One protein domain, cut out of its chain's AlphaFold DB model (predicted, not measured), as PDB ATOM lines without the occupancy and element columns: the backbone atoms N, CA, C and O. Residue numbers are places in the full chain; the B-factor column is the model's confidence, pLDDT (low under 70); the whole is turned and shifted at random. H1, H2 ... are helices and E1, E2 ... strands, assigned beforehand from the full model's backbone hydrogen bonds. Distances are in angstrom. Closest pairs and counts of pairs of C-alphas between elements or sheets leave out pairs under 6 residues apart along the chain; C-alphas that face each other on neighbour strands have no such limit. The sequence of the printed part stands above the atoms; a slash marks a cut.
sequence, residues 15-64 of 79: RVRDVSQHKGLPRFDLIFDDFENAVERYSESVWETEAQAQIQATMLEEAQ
ATOM      1  N   ARG A  15      87.834  79.980 114.334       91.50
ATOM      2  CA  ARG A  15      87.939  81.263 115.040       91.50
ATOM      3  C   ARG A  15      87.874  82.415 114.047       91.50
ATOM      4  O   ARG A  15      88.445  82.325 112.966       91.50
ATOM      5  N   VAL A  16      87.205  83.504 114.414       91.94
ATOM      6  CA  VAL A  16      87.225  84.745 113.630       91.94
ATOM      7  C   VAL A  16      88.485  85.529 113.981       91.94
ATOM      8  O   VAL A  16      88.798  85.694 115.161       91.94
ATOM      9  N   ARG A  17      89.200  86.025 112.971       90.12
ATOM     10  CA  ARG A  17      90.342  86.925 113.150       90.12
ATOM     11  C   ARG A  17      90.081  88.245 112.432       90.12
ATOM     12  O   ARG A  17      89.598  88.281 111.306       90.12
ATOM     13  N   ASP A  18      90.406  89.343 113.109       88.81
ATOM     14  CA  ASP A  18      90.404  90.673 112.510       88.81
ATOM     15  C   ASP A  18      91.708  90.898 111.733       88.81
ATOM     16  O   ASP A  18      92.804  90.824 112.290       88.81
ATOM     17  N   VAL A  19      91.586  91.180 110.437       85.62
ATOM     18  CA  VAL A  19      92.697  91.515 109.530       85.62
ATOM     19  C   VAL A  19      92.573  92.943 108.990       85.62
ATOM     20  O   VAL A  19      93.284  93.341 108.058       85.62
ATOM     21  N   SER A  20      91.692  93.751 109.591       79.81
ATOM     22  CA  SER A  20      91.431  95.143 109.208       79.81
ATOM     23  C   SER A  20      92.681  96.033 109.241       79.81
ATOM     24  O   SER A  20      92.791  96.991 108.467       79.81
ATOM     25  N   GLN A  21      93.675  95.666 110.056       72.38
ATOM     26  CA  GLN A  21      94.943  96.383 110.207       72.38
ATOM     27  C   GLN A  21      95.759  96.496 108.907       72.38
ATOM     28  O   GLN A  21      96.609  97.378 108.799       72.38
ATOM     29  N   HIS A  22      95.503  95.656 107.897       64.75
ATOM     30  CA  HIS A  22      96.362  95.586 106.714       64.75
ATOM     31  C   HIS A  22      95.995  96.560 105.583       64.75
ATOM     32  O   HIS A  22      96.897  96.957 104.848       64.75
ATOM     33  N   LYS A  23      94.718  96.948 105.390       58.88
ATOM     34  CA  LYS A  23      94.291  97.754 104.212       58.88
ATOM     35  C   LYS A  23      93.077  98.676 104.423       58.88
ATOM     36  O   LYS A  23      92.327  98.920 103.480       58.88
ATOM     37  N   GLY A  24      92.883  99.219 105.624       61.97
ATOM     38  CA  GLY A  24      91.993 100.373 105.845       61.97
ATOM     39  C   GLY A  24      90.486 100.133 105.652       61.97
ATOM     40  O   GLY A  24      89.718 101.089 105.702       61.97
ATOM     41  N   LEU A  25      90.056  98.884 105.460       64.62
ATOM     42  CA  LEU A  25      88.655  98.457 105.486       64.62
ATOM     43  C   LEU A  25      88.494  97.384 106.572       64.62
ATOM     44  O   LEU A  25      89.410  96.568 106.719       64.62
ATOM     45  N   PRO A  26      87.366  97.351 107.309       69.88
ATOM     46  CA  PRO A  26      87.085  96.261 108.235       69.88
ATOM     47  C   PRO A  26      87.047  94.955 107.442       69.88
ATOM     48  O   PRO A  26      86.296  94.818 106.475       69.88
ATOM     49  N   ARG A  27      87.933  94.027 107.797       86.56
ATOM     50  CA  ARG A  27      88.030  92.719 107.162       86.56
ATOM     51  C   ARG A  27      88.294  91.688 108.230       86.56
ATOM     52  O   ARG A  27      89.218  91.842 109.020       86.56
ATOM     53  N   PHE A  28      87.500  90.639 108.192       90.88
ATOM     54  CA  PHE A  28      87.587  89.507 109.088       90.88
ATOM     55  C   PHE A  28      87.867  88.277 108.245       90.88
ATOM     56  O   PHE A  28      87.280  88.134 107.175       90.88
ATOM     57  N   ASP A  29      88.747  87.404 108.694       91.50
ATOM     58  CA  ASP A  29      88.933  86.080 108.117       91.50
ATOM     59  C   ASP A  29      88.642  85.003 109.164       91.50
ATOM     60  O   ASP A  29      88.249  85.293 110.300       91.50
ATOM     61  N   LEU A  30      88.770  83.742 108.756       92.56
ATOM     62  CA  LEU A  30      88.629  82.602 109.652       92.56
ATOM     63  C   LEU A  30      89.960  81.886 109.808       92.56
ATOM     64  O   LEU A  30      90.677  81.670 108.836       92.56
ATOM     65  N   ILE A  31      90.244  81.465 111.029       91.94
ATOM     66  CA  ILE A  31      91.307  80.529 111.357       91.94
ATOM     67  C   ILE A  31      90.655  79.177 111.602       91.94
ATOM     68  O   ILE A  31      89.681  79.083 112.347       91.94
ATOM     69  N   PHE A  32      91.193  78.142 110.976       91.25
ATOM     70  CA  PHE A  32      90.885  76.754 111.261       91.25
ATOM     71  C   PHE A  32      92.056  76.105 112.001       91.25
ATOM     72  O   PHE A  32      93.143  75.951 111.443       91.25
ATOM     73  N   ASP A  33      91.816  75.694 113.241       88.12
ATOM     74  CA  ASP A  33      92.742  74.904 114.042       88.12
ATOM     75  C   ASP A  33      92.693  73.435 113.611       88.12
ATOM     76  O   ASP A  33      91.804  72.647 113.970       88.12
ATOM     77  N   ASP A  34      93.686  73.050 112.816       85.44
ATOM     78  CA  ASP A  34      93.892  71.677 112.397       85.44
ATOM     79  C   ASP A  34      94.697  70.924 113.460       85.44
ATOM     80  O   ASP A  34      95.911  70.741 113.352       85.44
ATOM     81  N   PHE A  35      94.000  70.462 114.501       81.88
ATOM     82  CA  PHE A  35      94.596  69.652 115.567       81.88
ATOM     83  C   PHE A  35      95.225  68.338 115.070       81.88
ATOM     84  O   PHE A  35      96.107  67.811 115.742       81.88
ATOM     85  N   GLU A  36      94.797  67.799 113.921       82.56
ATOM     86  CA  GLU A  36      95.366  66.558 113.370       82.56
ATOM     87  C   GLU A  36      96.766  66.793 112.800       82.56
ATOM     88  O   GLU A  36      97.632  65.928 112.907       82.56
ATOM     89  N   ASN A  37      96.989  67.971 112.218       81.62
ATOM     90  CA  ASN A  37      98.268  68.349 111.623       81.62
ATOM     91  C   ASN A  37      99.078  69.319 112.499       81.62
ATOM     92  O   ASN A  37     100.198  69.659 112.130       81.62
ATOM     93  N   ALA A  38      98.532  69.744 113.645       82.81
ATOM     94  CA  ALA A  38      99.097  70.762 114.531       82.81
ATOM     95  C   ALA A  38      99.441  72.072 113.794       82.81
ATOM     96  O   ALA A  38     100.494  72.668 114.021       82.81
ATOM     97  N   VAL A  39      98.553  72.506 112.891       84.81
ATOM     98  CA  VAL A  39      98.709  73.751 112.125       84.81
ATOM     99  C   VAL A  39      97.449  74.606 112.185       84.81
ATOM    100  O   VAL A  39      96.333  74.096 112.250       84.81
ATOM    101  N   GLU A  40      97.633  75.916 112.103       88.94
ATOM    102  CA  GLU A  40      96.553  76.874 111.889       88.94
ATOM    103  C   GLU A  40      96.435  77.149 110.389       88.94
ATOM    104  O   GLU A  40      97.437  77.388 109.707       88.94
ATOM    105  N   ARG A  41      95.213  77.092 109.861       89.56
ATOM    106  CA  ARG A  41      94.928  77.386 108.455       89.56
ATOM    107  C   ARG A  41      94.066  78.625 108.347       89.56
ATOM    108  O   ARG A  41      93.073  78.745 109.057       89.56
ATOM    109  N   TYR A  42      94.406  79.518 107.438       89.38
ATOM    110  CA  TYR A  42      93.743  80.805 107.291       89.38
ATOM    111  C   TYR A  42      92.825  80.790 106.081       89.38
ATOM    112  O   TYR A  42      93.186  80.307 105.008       89.38
ATOM    113  N   SER A  43      91.620  81.314 106.262       88.75
ATOM    114  CA  SER A  43      90.641  81.394 105.194       88.75
ATOM    115  C   SER A  43      91.138  82.300 104.080       88.75
ATOM    116  O   SER A  43      91.575  83.422 104.315       88.75
ATOM    117  N   GLU A  44      91.012  81.821 102.848       86.00
ATOM    118  CA  GLU A  44      91.249  82.631 101.649       86.00
ATOM    119  C   GLU A  44      90.147  83.688 101.449       86.00
ATOM    120  O   GLU A  44      90.330  84.673 100.731       86.00
ATOM    121  N   SER A  45      88.995  83.486 102.097       87.94
ATOM    122  CA  SER A  45      87.862  84.405 102.084       87.94
ATOM    123  C   SER A  45      87.957  85.409 103.228       87.94
ATOM    124  O   SER A  45      88.346  85.077 104.345       87.94
ATOM    125  N   VAL A  46      87.525  86.638 102.948       88.62
ATOM    126  CA  VAL A  46      87.388  87.710 103.937       88.62
ATOM    127  C   VAL A  46      85.959  88.241 103.947       88.62
ATOM    128  O   VAL A  46      85.311  88.328 102.904       88.62
ATOM    129  N   TRP A  47      85.487  88.631 105.124       91.00
ATOM    130  CA  TRP A  47      84.169  89.209 105.362       91.00
ATOM    131  C   TRP A  47      84.291  90.655 105.826       91.00
ATOM    132  O   TRP A  47      85.258  91.030 106.482       91.00
ATOM    133  N   GLU A  48      83.291  91.471 105.503       88.69
ATOM    134  CA  GLU A  48      83.267  92.903 105.841       88.69
ATOM    135  C   GLU A  48      82.861  93.156 107.299       88.69
ATOM    136  O   GLU A  48      83.105  94.230 107.847       88.69
ATOM    137  N   THR A  49      82.238  92.165 107.946       89.38
ATOM    138  CA  THR A  49      81.762  92.258 109.329       89.38
ATOM    139  C   THR A  49      82.092  91.001 110.127       89.38
ATOM    140  O   THR A  49      82.042  89.886 109.601       89.38
ATOM    141  N   GLU A  50      82.364  91.177 111.422       90.81
ATOM    142  CA  GLU A  50      82.607  90.074 112.361       90.81
ATOM    143  C   GLU A  50      81.414  89.114 112.407       90.81
ATOM    144  O   GLU A  50      81.588  87.901 112.376       90.81
ATOM    145  N   ALA A  51      80.189  89.650 112.390       91.75
ATOM    146  CA  ALA A  51      78.970  88.852 112.422       91.75
ATOM    147  C   ALA A  51      78.873  87.883 111.231       91.75
ATOM    148  O   ALA A  51      78.500  86.725 111.412       91.75
ATOM    149  N   GLN A  52      79.239  88.320 110.021       92.06
ATOM    150  CA  GLN A  52      79.259  87.440 108.849       92.06
ATOM    151  C   GLN A  52      80.320  86.344 108.975       92.06
ATOM    152  O   GLN A  52      80.020  85.181 108.702       92.06
ATOM    153  N   ALA A  53      81.524  86.694 109.431       92.00
ATOM    154  CA  ALA A  53      82.571  85.710 109.682       92.00
ATOM    155  C   ALA A  53      82.130  84.698 110.753       92.00
ATOM    156  O   ALA A  53      82.285  83.496 110.567       92.00
ATOM    157  N   GLN A  54      81.483  85.152 111.829       92.06
ATOM    158  CA  GLN A  54      81.002  84.293 112.911       92.06
ATOM    159  C   GLN A  54      79.894  83.330 112.464       92.06
ATOM    160  O   GLN A  54      79.882  82.164 112.874       92.06
ATOM    161  N   ILE A  55      78.976  83.789 111.605       93.06
ATOM    162  CA  ILE A  55      77.970  82.920 110.977       93.06
ATOM    163  C   ILE A  55      78.679  81.832 110.173       93.06
ATOM    164  O   ILE A  55      78.374  80.651 110.331       93.06
ATOM    165  N   GLN A  56      79.672  82.207 109.365       92.06
ATOM    166  CA  GLN A  56      80.400  81.247 108.546       92.06
ATOM    167  C   GLN A  56      81.226  80.259 109.383       92.06
ATOM    168  O   GLN A  56      81.237  79.070 109.066       92.06
ATOM    169  N   ALA A  57      81.868  80.717 110.462       91.06
ATOM    170  CA  ALA A  57      82.580  79.867 111.415       91.06
ATOM    171  C   ALA A  57      81.646  78.814 112.017       91.06
ATOM    172  O   ALA A  57      81.959  77.627 111.999       91.06
ATOM    173  N   THR A  58      80.465  79.246 112.469       90.19
ATOM    174  CA  THR A  58      79.436  78.356 113.025       90.19
ATOM    175  C   THR A  58      78.988  77.324 111.994       90.19
ATOM    176  O   THR A  58      79.001  76.133 112.281       90.19
ATOM    177  N   MET A  59      78.678  77.756 110.766       90.44
ATOM    178  CA  MET A  59      78.264  76.846 109.695       90.44
ATOM    179  C   MET A  59      79.340  75.806 109.355       90.44
ATOM    180  O   MET A  59      79.018  74.649 109.093       90.44
ATOM    181  N   LEU A  60      80.616  76.202 109.341       90.38
ATOM    182  CA  LEU A  60      81.735  75.296 109.075       90.38
ATOM    183  C   LEU A  60      81.969  74.316 110.230       90.38
ATOM    184  O   LEU A  60      82.261  73.146 109.976       90.38
ATOM    185  N   GLU A  61      81.797  74.769 111.471       88.31
ATOM    186  CA  GLU A  61      81.867  73.931 112.669       88.31
ATOM    187  C   GLU A  61      80.744  72.881 112.675       88.31
ATOM    188  O   GLU A  61      81.009  71.687 112.818       88.31
ATOM    189  N   GLU A  62      79.495  73.295 112.429       87.94
ATOM    190  CA  GLU A  62      78.334  72.396 112.342       87.94
ATOM    191  C   GLU A  62      78.468  71.392 111.188       87.94
ATOM    192  O   GLU A  62      78.127  70.216 111.332       87.94
ATOM    193  N   ALA A  63      79.024  71.831 110.055       88.25
ATOM    194  CA  ALA A  63      79.327  70.968 108.918       88.25
ATOM    195  C   ALA A  63      80.546  70.055 109.151       88.25
ATOM    196  O   ALA A  63      80.845  69.221 108.293       88.25
ATOM    197  N   GLN A  64      81.267  70.214 110.269       84.19
ATOM    198  CA  GLN A  64      82.549  69.553 110.545       84.19
ATOM    199  C   GLN A  64      83.533  69.689 109.371       84.19
ATOM    200  O   GLN A  64      84.287  68.761 109.048       84.19
TER     201      GLN A  64
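AT A GLANCE: This is residues 15 to 64 of the 79 residues of an uncharacterized protein of Pseudomonas sp. J237 (UniProt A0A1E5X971). A small antiparallel sheet, a meander in which E1, E2 and E3 each neighbour the strand before, has helix H1 packed over one face, making two layers, sheet and helix. Residues 34 to 39 stick out free. The printed part has 50 residues, with three named strands, then one named helix; the class is mixed. It is only just compact, close to loose, with a radius of gyration of the C-alphas of 11.3 A, and elongated, spanning 35 by 21 by 13 A.

IN THESE COORDINATES: E2, residues 28 to 34, is 19.2 A long. E1, residues 15 to 18, begins at C-alpha 15 (87.939, 81.263, 115.040); E3 is residues 39 to 42. H1, residues 50 to 62, is 18.2 A long, ending at C-alpha 62 (78.334, 72.396, 112.342).

HOW THE PARTS SIT: Hairpin E1 and E2 has N 17 and O 29 within hydrogen-bond range, 2.9 A; hairpin E2 and E3 has N 32 and O 41, 2.8 A. E1 and E3 are apart. H1 is on the sheet, height 9.2 A, over E1 and E2; its closest C-alphas to E2 are Glu 50 and Phe 28, 6.0 A. Every O i to N i+4 pair in H1 is within range.

THE WHOLE: The C-alphas farthest apart, Gly 24 and Glu 36, are 34.8 A apart. The printed part has no cut. Residues 22 to 26 have pLDDT under 70.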